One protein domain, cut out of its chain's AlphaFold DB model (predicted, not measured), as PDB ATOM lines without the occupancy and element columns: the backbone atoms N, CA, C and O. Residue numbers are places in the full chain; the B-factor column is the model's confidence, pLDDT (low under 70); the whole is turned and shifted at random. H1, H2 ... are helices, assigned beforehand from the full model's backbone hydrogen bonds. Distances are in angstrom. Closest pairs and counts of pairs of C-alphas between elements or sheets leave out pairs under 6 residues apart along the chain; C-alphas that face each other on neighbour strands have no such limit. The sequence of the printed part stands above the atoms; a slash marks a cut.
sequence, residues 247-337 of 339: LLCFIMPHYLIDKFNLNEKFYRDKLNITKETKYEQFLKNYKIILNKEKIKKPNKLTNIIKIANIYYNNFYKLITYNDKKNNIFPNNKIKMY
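Overview. This is residues 247 to 337 of the 339 residues of an uncharacterized protein of viral metagenome (UniProt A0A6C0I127). The long helix H4 has short H5 folded back beside it, while H1 crosses H4 and reaches H3; H2 lies far out beyond H3. The 91 printed residues have five named helices, H1 to H5 in chain order, and no named strand: all helix. The whole is only just compact, close to loose, with a radius of gyration of the C-alphas of 14.5 A, and spans 42 by 31 by 17 A.

Arrangement. H4, residues 301 to 321, touches H1, residues 247 to 259, about perpendicular at 82 degrees; the closest C-alphas, of Phe 250 and Ala 308, are 4.5 A apart. H4 and H5, residues 331 to 337, form a hairpin, C-alphas 303 and 337 being closest at 5.6 A. H1 touches H3, residues 278 to 292, closest at C-alphas 257 and 282, 7.0 A. H2, residues 264 to 271, is close but not clearly touching H3. Every O i to N i+4 pair is within hydrogen-bond range in H2, against 5 of 9 in H1, 9 of 11 in H3, 14 of 17 in H4 and 2 of 3 in H5.

Along the chain. H4 is 28.5 A long, H1 18.8 A and H3 18.0 A; C-alpha 301 is at (19.943, 31.411, 12.678), C-alpha 337 at (13.589, 37.013, 18.855).

Size, cuts and confidence. The printed part has no cut. Residues 261 to 276 have pLDDT under 70.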
ATOM      1  N   LEU A 247      23.473  35.022  26.264       94.19
ATOM      2  CA  LEU A 247      24.777  34.391  26.450       94.19
ATOM      3  C   LEU A 247      24.925  33.116  25.601       94.19
ATOM      4  O   LEU A 247      25.947  32.918  24.950       94.19
ATOM      5  N   LEU A 248      23.887  32.285  25.505       94.75
ATOM      6  CA  LEU A 248      23.890  31.085  24.667       94.75
ATOM      7  C   LEU A 248      24.032  31.418  23.169       94.75
ATOM      8  O   LEU A 248      24.779  30.765  22.436       94.75
ATOM      9  N   CYS A 249      23.337  32.454  22.686       94.00
ATOM     10  CA  CYS A 249      23.477  32.907  21.298       94.00
ATOM     11  C   CYS A 249      24.902  33.393  20.994       94.00
ATOM     12  O   CYS A 249      25.372  33.249  19.865       94.00
ATOM     13  N   PHE A 250      25.602  33.921  21.999       90.25
ATOM     14  CA  PHE A 250      26.979  34.393  21.884       90.25
ATOM     15  C   PHE A 250      27.997  33.263  21.638       90.25
ATOM     16  O   PHE A 250      29.052  33.514  21.062       90.25
ATOM     17  N   ILE A 251      27.670  32.007  21.968       90.12
ATOM     18  CA  ILE A 251      28.574  30.855  21.784       90.12
ATOM     19  C   ILE A 251      28.915  30.611  20.308       90.12
ATOM     20  O   ILE A 251      30.074  30.357  19.988       90.12
ATOM     21  N   MET A 252      27.944  30.682  19.390       88.19
ATOM     22  CA  MET A 252      28.180  30.331  17.984       88.19
ATOM     23  C   MET A 252      29.209  31.228  17.290       88.19
ATOM     24  O   MET A 252      30.102  30.673  16.651       88.19
ATOM     25  N   PRO A 253      29.123  32.573  17.366       86.31
ATOM     26  CA  PRO A 253      30.171  33.430  16.825       86.31
ATOM     27  C   PRO A 253      31.565  33.064  17.344       86.31
ATOM     28  O   PRO A 253      32.480  32.916  16.542       86.31
ATOM     29  N   HIS A 254      31.708  32.838  18.654       83.12
ATOM     30  CA  HIS A 254      32.981  32.440  19.261       83.12
ATOM     31  C   HIS A 254      33.484  31.100  18.720       83.12
ATOM     32  O   HIS A 254      34.599  31.025  18.215       83.12
ATOM     33  N   TYR A 255      32.624  30.081  18.709       85.94
ATOM     34  CA  TYR A 255      32.938  28.776  18.135       85.94
ATOM     35  C   TYR A 255      33.440  28.878  16.687       85.94
ATOM     36  O   TYR A 255      34.447  28.271  16.337       85.94
ATOM     37  N   LEU A 256      32.747  29.634  15.829       84.31
ATOM     38  CA  LEU A 256      33.107  29.730  14.412       84.31
ATOM     39  C   LEU A 256      34.407  30.519  14.214       84.31
ATOM     40  O   LEU A 256      35.209  30.157  13.353       84.31
ATOM     41  N   ILE A 257      34.641  31.556  15.021       82.62
ATOM     42  CA  ILE A 257      35.908  32.298  15.025       82.62
ATOM     43  C   ILE A 257      37.071  31.378  15.399       82.62
ATOM     44  O   ILE A 257      38.077  31.367  14.681       82.62
ATOM     45  N   ASP A 258      36.910  30.577  16.452       81.81
ATOM     46  CA  ASP A 258      37.932  29.642  16.922       81.81
ATOM     47  C   ASP A 258      38.163  28.512  15.908       81.81
ATOM     48  O   ASP A 258      39.297  28.263  15.496       81.81
ATOM     49  N   LYS A 259      37.088  27.875  15.419       80.62
ATOM     50  CA  LYS A 259      37.147  26.731  14.493       80.62
ATOM     51  C   LYS A 259      37.893  27.046  13.207       80.62
ATOM     52  O   LYS A 259      38.665  26.220  12.724       80.62
ATOM     53  N   PHE A 260      37.615  28.204  12.619       74.81
ATOM     54  CA  PHE A 260      38.214  28.591  11.345       74.81
ATOM     55  C   PHE A 260      39.484  29.405  11.521       74.81
ATOM     56  O   PHE A 260      40.036  29.856  10.517       74.81
ATOM     57  N   ASN A 261      39.932  29.584  12.773       68.62
ATOM     58  CA  ASN A 261      41.040  30.450  13.137       68.62
ATOM     59  C   ASN A 261      40.977  31.727  12.297       68.62
ATOM     60  O   ASN A 261      41.915  32.019  11.554       68.62
ATOM     61  N   LEU A 262      39.804  32.385  12.328       66.19
ATOM     62  CA  LEU A 262      39.431  33.502  11.460       66.19
ATOM     63  C   LEU A 262      40.361  34.682  11.742       66.19
ATOM     64  O   LEU A 262      40.040  35.606  12.485       66.19
ATOM     65  N   ASN A 263      41.575  34.585  11.224       60.16
ATOM     66  CA  ASN A 263      42.629  35.562  11.321       60.16
ATOM     67  C   ASN A 263      42.581  36.447  10.079       60.16
ATOM     68  O   ASN A 263      41.928  36.137   9.080       60.16
ATOM     69  N   GLU A 264      43.291  37.563  10.147       58.31
ATOM     70  CA  GLU A 264      43.336  38.544   9.069       58.31
ATOM     71  C   GLU A 264      43.746  37.908   7.726       58.31
ATOM     72  O   GLU A 264      43.220  38.269   6.677       58.31
ATOM     73  N   LYS A 265      44.593  36.864   7.762       61.81
ATOM     74  CA  LYS A 265      45.003  36.073   6.594       61.81
ATOM     75  C   LYS A 265      43.853  35.261   5.980       61.81
ATOM     76  O   LYS A 265      43.714  35.284   4.765       61.81
ATOM     77  N   PHE A 266      43.015  34.576   6.763       67.00
ATOM     78  CA  PHE A 266      41.841  33.868   6.230       67.00
ATOM     79  C   PHE A 266      40.913  34.841   5.500       67.00
ATOM     80  O   PHE A 266      40.497  34.572   4.374       67.00
ATOM     81  N   TYR A 267      40.619  35.988   6.117       62.97
ATOM     82  CA  TYR A 267      39.739  36.988   5.518       62.97
ATOM     83  C   TYR A 267      40.348  37.644   4.287       62.97
ATOM     84  O   TYR A 267      39.644  37.814   3.301       62.97
ATOM     85  N   ARG A 268      41.644  37.949   4.286       61.28
ATOM     86  CA  ARG A 268      42.328  38.476   3.103       61.28
ATOM     87  C   ARG A 268      42.379  37.446   1.972       61.28
ATOM     88  O   ARG A 268      41.898  37.720   0.881       61.28
ATOM     89  N   ASP A 269      42.881  36.245   2.241       68.62
ATOM     90  CA  ASP A 269      43.185  35.251   1.205       68.62
ATOM     91  C   ASP A 269      41.923  34.539   0.676       68.62
ATOM     92  O   ASP A 269      41.904  34.065  -0.459       68.62
ATOM     93  N   LYS A 270      40.861  34.415   1.490       66.31
ATOM     94  CA  LYS A 270      39.610  33.749   1.081       66.31
ATOM     95  C   LYS A 270      38.459  34.703   0.785       66.31
ATOM     96  O   LYS A 270      37.526  34.255   0.119       66.31
ATOM     97  N   LEU A 271      38.476  35.933   1.309       66.00
ATOM     98  CA  LEU A 271      37.342  36.871   1.256       66.00
ATOM     99  C   LEU A 271      37.729  38.320   0.869       66.00
ATOM    100  O   LEU A 271      36.827  39.125   0.668       66.00
ATOM    101  N   ASN A 272      39.023  38.643   0.722       64.19
ATOM    102  CA  ASN A 272      39.582  39.954   0.357       64.19
ATOM    103  C   ASN A 272      39.245  41.143   1.305       64.19
ATOM    104  O   ASN A 272      38.794  42.190   0.847       64.19
ATOM    105  N   ILE A 273      39.447  41.006   2.631       57.19
ATOM    106  CA  ILE A 273      39.070  42.013   3.668       57.19
ATOM    107  C   ILE A 273      40.249  42.351   4.622       57.19
ATOM    108  O   ILE A 273      40.984  41.436   4.987       57.19
ATOM    109  N   THR A 274      40.421  43.623   5.065       56.34
ATOM    110  CA  THR A 274      41.659  44.101   5.759       56.34
ATOM    111  C   THR A 274      41.554  45.071   6.975       56.34
ATOM    112  O   THR A 274      42.600  45.474   7.468       56.34
ATOM    113  N   LYS A 275      40.381  45.496   7.499       54.88
ATOM    114  CA  LYS A 275      40.315  46.607   8.511       54.88
ATOM    115  C   LYS A 275      39.400  46.440   9.748       54.88
ATOM    116  O   LYS A 275      39.072  47.426  10.400       54.88
ATOM    117  N   GLU A 276      38.977  45.231  10.108       62.00
ATOM    118  CA  GLU A 276      37.957  45.008  11.159       62.00
ATOM    119  C   GLU A 276      38.400  43.984  12.208       62.00
ATOM    120  O   GLU A 276      39.258  43.144  11.933       62.00
ATOM    121  N   THR A 277      37.801  44.009  13.408       71.25
ATOM    122  CA  THR A 277      38.058  42.959  14.409       71.25
ATOM    123  C   THR A 277      37.575  41.595  13.898       71.25
ATOM    124  O   THR A 277      36.603  41.517  13.145       71.25
ATOM    125  N   LYS A 278      38.190  40.488  14.352       73.56
ATOM    126  CA  LYS A 278      37.793  39.117  13.949       73.56
ATOM    127  C   LYS A 278      36.287  38.858  14.107       73.56
ATOM    128  O   LYS A 278      35.687  38.156  13.292       73.56
ATOM    129  N   TYR A 279      35.687  39.434  15.154       77.19
ATOM    130  CA  TYR A 279      34.264  39.311  15.463       77.19
ATOM    131  C   TYR A 279      33.390  40.098  14.477       77.19
ATOM    132  O   TYR A 279      32.423  39.554  13.951       77.19
ATOM    133  N   GLU A 280      33.740  41.346  14.160       77.25
ATOM    134  CA  GLU A 280      33.018  42.160  13.167       77.25
ATOM    135  C   GLU A 280      33.097  41.550  11.765       77.25
ATOM    136  O   GLU A 280      32.071  41.407  11.093       77.25
ATOM    137  N   GLN A 281      34.284  41.075  11.375       74.19
ATOM    138  CA  GLN A 281      34.489  40.374  10.108       74.19
ATOM    139  C   GLN A 281      33.626  39.113  10.021       74.19
ATOM    140  O   GLN A 281      32.988  38.867   8.992       74.19
ATOM    141  N   PHE A 282      33.543  38.336  11.105       82.50
ATOM    142  CA  PHE A 282      32.692  37.149  11.153       82.50
ATOM    143  C   PHE A 282      31.225  37.524  10.925       82.50
ATOM    144  O   PHE A 282      30.540  36.917  10.104       82.50
ATOM    145  N   LEU A 283      30.739  38.563  11.602       80.75
ATOM    146  CA  LEU A 283      29.339  38.979  11.534       80.75
ATOM    147  C   LEU A 283      28.905  39.463  10.152       80.75
ATOM    148  O   LEU A 283      27.740  39.292   9.793       80.75
ATOM    149  N   LYS A 284      29.815  40.032   9.359       81.06
ATOM    150  CA  LYS A 284      29.523  40.392   7.964       81.06
ATOM    151  C   LYS A 284      29.501  39.175   7.038       81.06
ATOM    152  O   LYS A 284      28.777  39.173   6.048       81.06
ATOM    153  N   ASN A 285      30.239  38.117   7.385       82.00
ATOM    154  CA  ASN A 285      30.524  36.993   6.491       82.00
ATOM    155  C   ASN A 285      29.946  35.638   6.943       82.00
ATOM    156  O   ASN A 285      30.113  34.645   6.235       82.00
ATOM    157  N   TYR A 286      29.236  35.559   8.076       86.44
ATOM    158  CA  TYR A 286      28.810  34.281   8.669       86.44
ATOM    159  C   TYR A 286      28.014  33.397   7.701       86.44
ATOM    160  O   TYR A 286      28.201  32.185   7.689       86.44
ATOM    161  N   LYS A 287      27.162  33.974   6.839       87.38
ATOM    162  CA  LYS A 287      26.400  33.203   5.840       87.38
ATOM    163  C   LYS A 287      27.318  32.511   4.830       87.38
ATOM    164  O   LYS A 287      27.087  31.349   4.504       87.38
ATOM    165  N   ILE A 288      28.350  33.216   4.362       85.75
ATOM    166  CA  ILE A 288      29.347  32.688   3.421       85.75
ATOM    167  C   ILE A 288      30.128  31.559   4.094       85.75
ATOM    168  O   ILE A 288      30.255  30.483   3.516       85.75
ATOM    169  N   ILE A 289      30.571  31.778   5.337       83.19
ATOM    170  CA  ILE A 289      31.304  30.785   6.133       83.19
ATOM    171  C   ILE A 289      30.459  29.516   6.307       83.19
ATOM    172  O   ILE A 289      30.904  28.430   5.949       83.19
ATOM    173  N   LEU A 290      29.213  29.646   6.774       86.19
ATOM    174  CA  LEU A 290      28.320  28.503   6.993       86.19
ATOM    175  C   LEU A 290      28.052  27.709   5.706       86.19
ATOM    176  O   LEU A 290      28.059  26.480   5.741       86.19
ATOM    177  N   ASN A 291      27.838  28.395   4.576       86.75
ATOM    178  CA  ASN A 291      27.600  27.750   3.282       86.75
ATOM    179  C   ASN A 291      28.847  27.017   2.771       86.75
ATOM    180  O   ASN A 291      28.768  25.837   2.434       86.75
ATOM    181  N   LYS A 292      29.997  27.701   2.737       84.44
ATOM    182  CA  LYS A 292      31.266  27.147   2.244       84.44
ATOM    183  C   LYS A 292      31.695  25.926   3.047       84.44
ATOM    184  O   LYS A 292      32.148  24.932   2.492       84.44
ATOM    185  N   GLU A 293      31.495  25.994   4.356       83.69
ATOM    186  CA  GLU A 293      31.906  24.950   5.282       83.69
ATOM    187  C   GLU A 293      30.864  23.843   5.430       83.69
ATOM    188  O   GLU A 293      31.124  22.877   6.147       83.69
ATOM    189  N   LYS A 294      29.721  23.949   4.736       85.94
ATOM    190  CA  LYS A 294      28.599  23.002   4.803       85.94
ATOM    191  C   LYS A 294      28.120  22.770   6.245       85.94
ATOM    192  O   LYS A 294      27.772  21.654   6.623       85.94
ATOM    193  N   ILE A 295      28.123  23.820   7.069       85.50
ATOM    194  CA  ILE A 295      27.617  23.751   8.444       85.50
ATOM    195  C   ILE A 295      26.091  23.687   8.403       85.50
ATOM    196  O   ILE A 295      25.439  24.532   7.782       85.50
ATOM    197  N   LYS A 296      25.511  22.714   9.115       85.50
ATOM    198  CA  LYS A 296      24.058  22.641   9.289       85.50
ATOM    199  C   LYS A 296      23.599  23.847  10.108       85.50
ATOM    200  O   LYS A 296      23.983  24.012  11.265       85.50
ATOM    201  N   LYS A 297      22.804  24.712   9.480       86.62
ATOM    202  CA  LYS A 297      22.339  25.969  10.074       86.62
ATOM    203  C   LYS A 297      21.332  25.676  11.191       86.62
ATOM    204  O   LYS A 297      20.391  24.933  10.925       86.62
ATOM    205  N   PRO A 298      21.488  26.284  12.379       85.94
ATOM    206  CA  PRO A 298      20.455  26.281  13.403       85.94
ATOM    207  C   PRO A 298      19.128  26.841  12.891       85.94
ATOM    208  O   PRO A 298      19.101  27.809  12.117       85.94
ATOM    209  N   ASN A 299      18.027  26.309  13.415       79.62
ATOM    210  CA  ASN A 299      16.734  26.980  13.323       79.62
ATOM    211  C   ASN A 299      16.839  28.403  13.897       79.62
ATOM    212  O   ASN A 299      17.565  28.652  14.860       79.62
ATOM    213  N   LYS A 300      16.134  29.363  13.285       86.44
ATOM    214  CA  LYS A 300      16.194  30.790  13.653       86.44
ATOM    215  C   LYS A 300      17.626  31.392  13.632       86.44
ATOM    216  O   LYS A 300      17.879  32.361  14.342       86.44
ATOM    217  N   LEU A 301      18.556  30.899  12.794       88.94
ATOM    218  CA  LEU A 301      19.943  31.411  12.678       88.94
ATOM    219  C   LEU A 301      20.046  32.949  12.646       88.94
ATOM    220  O   LEU A 301      20.877  33.532  13.340       88.94
ATOM    221  N   THR A 302      19.199  33.617  11.857       87.75
ATOM    222  CA  THR A 302      19.180  35.086  11.767       87.75
ATOM    223  C   THR A 302      18.898  35.738  13.125       87.75
ATOM    224  O   THR A 302      19.548  36.721  13.478       87.75
ATOM    225  N   ASN A 303      17.980  35.171  13.911       91.38
ATOM    226  CA  ASN A 303      17.659  35.649  15.255       91.38
ATOM    227  C   ASN A 303      18.823  35.405  16.215       91.38
ATOM    228  O   ASN A 303      19.174  36.313  16.959       91.38
ATOM    229  N   ILE A 304      19.459  34.230  16.155       91.56
ATOM    230  CA  ILE A 304      20.632  33.900  16.981       91.56
ATOM    231  C   ILE A 304      21.748  34.923  16.748       91.56
ATOM    232  O   ILE A 304      22.235  35.526  17.701       91.56
ATOM    233  N   ILE A 305      22.108  35.184  15.485       90.50
ATOM    234  CA  ILE A 305      23.127  36.189  15.135       90.50
ATOM    235  C   ILE A 305      22.727  37.573  15.648       90.50
ATOM    236  O   ILE A 305      23.559  38.297  16.195       90.50
ATOM    237  N   LYS A 306      21.454  37.951  15.488       90.31
ATOM    238  CA  LYS A 306      20.960  39.258  15.926       90.31
ATOM    239  C   LYS A 306      21.035  39.418  17.444       90.31
ATOM    240  O   LYS A 306      21.511  40.449  17.910       90.31
ATOM    241  N   ILE A 307      20.623  38.400  18.198       93.00
ATOM    242  CA  ILE A 307      20.728  38.361  19.659       93.00
ATOM    243  C   ILE A 307      22.187  38.452  20.090       93.00
ATOM    244  O   ILE A 307      22.527  39.344  20.865       93.00
ATOM    245  N   ALA A 308      23.040  37.576  19.557       89.75
ATOM    246  CA  ALA A 308      24.451  37.506  19.907       89.75
ATOM    247  C   ALA A 308      25.163  38.841  19.672       89.75
ATOM    248  O   ALA A 308      25.887  39.332  20.532       89.75
ATOM    249  N   ASN A 309      24.947  39.446  18.504       85.19
ATOM    250  CA  ASN A 309      25.681  40.629  18.086       85.19
ATOM    251  C   ASN A 309      25.072  41.938  18.595       85.19
ATOM    252  O   ASN A 309      25.740  42.731  19.251       85.19
ATOM    253  N   ILE A 310      23.804  42.186  18.273       85.56
ATOM    254  CA  ILE A 310      23.206  43.509  18.481       85.56
ATOM    255  C   ILE A 310      22.850  43.713  19.950       85.56
ATOM    256  O   ILE A 310      22.968  44.825  20.461       85.56
ATOM    257  N   TYR A 311      22.406  42.659  20.633       91.12
ATOM    258  CA  TYR A 311      21.900  42.787  21.994       91.12
ATOM    259  C   TYR A 311      22.928  42.336  23.027       91.12
ATOM    260  O   TYR A 311      23.306  43.137  23.880       91.12
ATOM    261  N   TYR A 312      23.419  41.098  22.937       92.50
ATOM    262  CA  TYR A 312      24.303  40.552  23.963       92.50
ATOM    263  C   TYR A 312      25.712  41.149  23.911       92.50
ATOM    264  O   TYR A 312      26.156  41.696  24.911       92.50
ATOM    265  N   ASN A 313      26.399  41.127  22.763       89.19
ATOM    266  CA  ASN A 313      27.767  41.655  22.649       89.19
ATOM    267  C   ASN A 313      27.858  43.149  23.009       89.19
ATOM    268  O   ASN A 313      28.773  43.563  23.716       89.19
ATOM    269  N   ASN A 314      26.884  43.959  22.577       88.69
ATOM    270  CA  ASN A 314      26.818  45.371  22.962       88.69
ATOM    271  C   ASN A 314      26.643  45.535  24.475       88.69
ATOM    272  O   ASN A 314      27.374  46.306  25.092       88.69
ATOM    273  N   PHE A 315      25.722  44.783  25.083       92.69
ATOM    274  CA  PHE A 315      25.567  44.778  26.534       92.69
ATOM    275  C   PHE A 315      26.850  44.324  27.245       92.69
ATOM    276  O   PHE A 315      27.292  45.005  28.165       92.69
ATOM    277  N   TYR A 316      27.474  43.236  26.788       90.12
ATOM    278  CA  TYR A 316      28.700  42.665  27.345       90.12
ATOM    279  C   TYR A 316      29.858  43.670  27.325       90.12
ATOM    280  O   TYR A 316      30.503  43.888  28.349       90.12
ATOM    281  N   LYS A 317      30.085  44.353  26.195       86.81
ATOM    282  CA  LYS A 317      31.080  45.434  26.098       86.81
ATOM    283  C   LYS A 317      30.767  46.552  27.090       86.81
ATOM    284  O   LYS A 317      31.638  46.961  27.852       86.81
ATOM    285  N   LEU A 318      29.519  47.018  27.112       89.00
ATOM    286  CA  LEU A 318      29.103  48.109  27.988       89.00
ATOM    287  C   LEU A 318      29.317  47.772  29.465       89.00
ATOM    288  O   LEU A 318      29.948  48.551  30.169       89.00
ATOM    289  N   ILE A 319      28.851  46.613  29.932       88.00
ATOM    290  CA  ILE A 319      29.019  46.219  31.333       88.00
ATOM    291  C   ILE A 319      30.491  45.932  31.669       88.00
ATOM    292  O   ILE A 319      30.906  46.154  32.802       88.00
ATOM    293  N   THR A 320      31.307  45.499  30.704       85.62
ATOM    294  CA  THR A 320      32.743  45.263  30.913       85.62
ATOM    295  C   THR A 320      33.499  46.570  31.124       85.62
ATOM    296  O   THR A 320      34.220  46.685  32.112       85.62
ATOM    297  N   TYR A 321      33.295  47.565  30.258       84.31
ATOM    298  CA  TYR A 321      34.087  48.803  30.255       84.31
ATOM    299  C   TYR A 321      33.466  49.964  31.043       84.31
ATOM    300  O   TYR A 321      34.136  50.963  31.281       84.31
ATOM    301  N   ASN A 322      32.196  49.870  31.446       84.88
ATOM    302  CA  ASN A 322      31.572  50.876  32.299       84.88
ATOM    303  C   ASN A 322      31.855  50.596  33.776       84.88
ATOM    304  O   ASN A 322      31.223  49.723  34.381       84.88
ATOM    305  N   ASP A 323      32.719  51.407  34.381       83.25
ATOM    306  CA  ASP A 323      33.065  51.322  35.804       83.25
ATOM    307  C   ASP A 323      31.840  51.418  36.728       83.25
ATOM    308  O   ASP A 323      31.823  50.800  37.787       83.25
ATOM    309  N   LYS A 324      30.764  52.115  36.329       85.75
ATOM    310  CA  LYS A 324      29.547  52.239  37.156       85.75
ATOM    311  C   LYS A 324      28.701  50.965  37.199       85.75
ATOM    312  O   LYS A 324      27.811  50.870  38.043       85.75
ATOM    313  N   LYS A 325      28.914  50.026  36.268       88.00
ATOM    314  CA  LYS A 325      28.173  48.754  36.144       88.00
ATOM    315  C   LYS A 325      26.640  48.901  36.186       88.00
ATOM    316  O   LYS A 325      25.928  48.021  36.666       88.00
ATOM    317  N   ASN A 326      26.113  50.017  35.681       88.38
ATOM    318  CA  ASN A 326      24.686  50.362  35.733       88.38
ATOM    319  C   ASN A 326      23.943  50.115  34.406       88.38
ATOM    320  O   ASN A 326      22.807  50.561  34.242       88.38
ATOM    321  N   ASN A 327      24.567  49.419  33.451       90.44
ATOM    322  CA  ASN A 327      23.940  49.109  32.171       90.44
ATOM    323  C   ASN A 327      22.766  48.148  32.350       90.44
ATOM    324  O   ASN A 327      22.836  47.159  33.081       90.44
ATOM    325  N   ILE A 328      21.684  48.438  31.635       91.56
ATOM    326  CA  ILE A 328      20.472  47.631  31.658       91.56
ATOM    327  C   ILE A 328      20.580  46.566  30.572       91.56
ATOM    328  O   ILE A 328      20.815  46.874  29.402       91.56
ATOM    329  N   PHE A 329      20.379  45.312  30.960       95.75
ATOM    330  CA  PHE A 329      20.310  44.206  30.023       95.75
ATOM    331  C   PHE A 329      19.102  44.365  29.077       95.75
ATOM    332  O   PHE A 329      17.987  44.623  29.547       95.75
ATOM    333  N   PRO A 330      19.264  44.211  27.747       95.81
ATOM    334  CA  PRO A 330      18.201  44.435  26.763       95.81
ATOM    335  C   PRO A 330      17.183  43.277  26.694       95.81
ATOM    336  O   PRO A 330      16.865  42.758  25.623       95.81
ATOM    337  N   ASN A 331      16.620  42.891  27.838       95.88
ATOM    338  CA  ASN A 331      15.743  41.733  28.018       95.88
ATOM    339  C   ASN A 331      14.556  41.686  27.048       95.88
ATOM    340  O   ASN A 331      14.327  40.673  26.392       95.88
ATOM    341  N   ASN A 332      13.826  42.797  26.910       94.88
ATOM    342  CA  ASN A 332      12.662  42.861  26.022       94.88
ATOM    343  C   ASN A 332      13.052  42.715  24.549       94.88
ATOM    344  O   ASN A 332      12.292  42.145  23.774       94.88
ATOM    345  N   LYS A 333      14.241  43.196  24.161       94.81
ATOM    346  CA  LYS A 333      14.722  43.041  22.787       94.81
ATOM    347  C   LYS A 333      15.058  41.588  22.493       94.81
ATOM    348  O   LYS A 333      14.679  41.112  21.437       94.81
ATOM    349  N   ILE A 334      15.697  40.875  23.420       95.00
ATOM    350  CA  ILE A 334      16.007  39.449  23.240       95.00
ATOM    351  C   ILE A 334      14.730  38.610  23.220       95.00
ATOM    352  O   ILE A 334      14.582  37.768  22.336       95.00
ATOM    353  N   LYS A 335      13.774  38.896  24.116       94.75
ATOM    354  CA  LYS A 335      12.461  38.236  24.144       94.75
ATOM    355  C   LYS A 335      11.803  38.188  22.760       94.75
ATOM    356  O   LYS A 335      11.354  37.121  22.365       94.75
ATOM    357  N   MET A 336      11.802  39.303  22.020       92.56
ATOM    358  CA  MET A 336      11.179  39.418  20.687       92.56
ATOM    359  C   MET A 336      11.744  38.464  19.621       92.56
ATOM    360  O   MET A 336      11.124  38.303  18.578       92.56
ATOM    361  N   TYR A 337      12.939  37.904  19.825       89.88
ATOM    362  CA  TYR A 337      13.589  37.013  18.855       89.88
ATOM    363  C   TYR A 337      13.625  35.548  19.307       89.88
ATOM    364  O   TYR A 337      13.968  34.674  18.501       89.88
TER     365      TYR A 337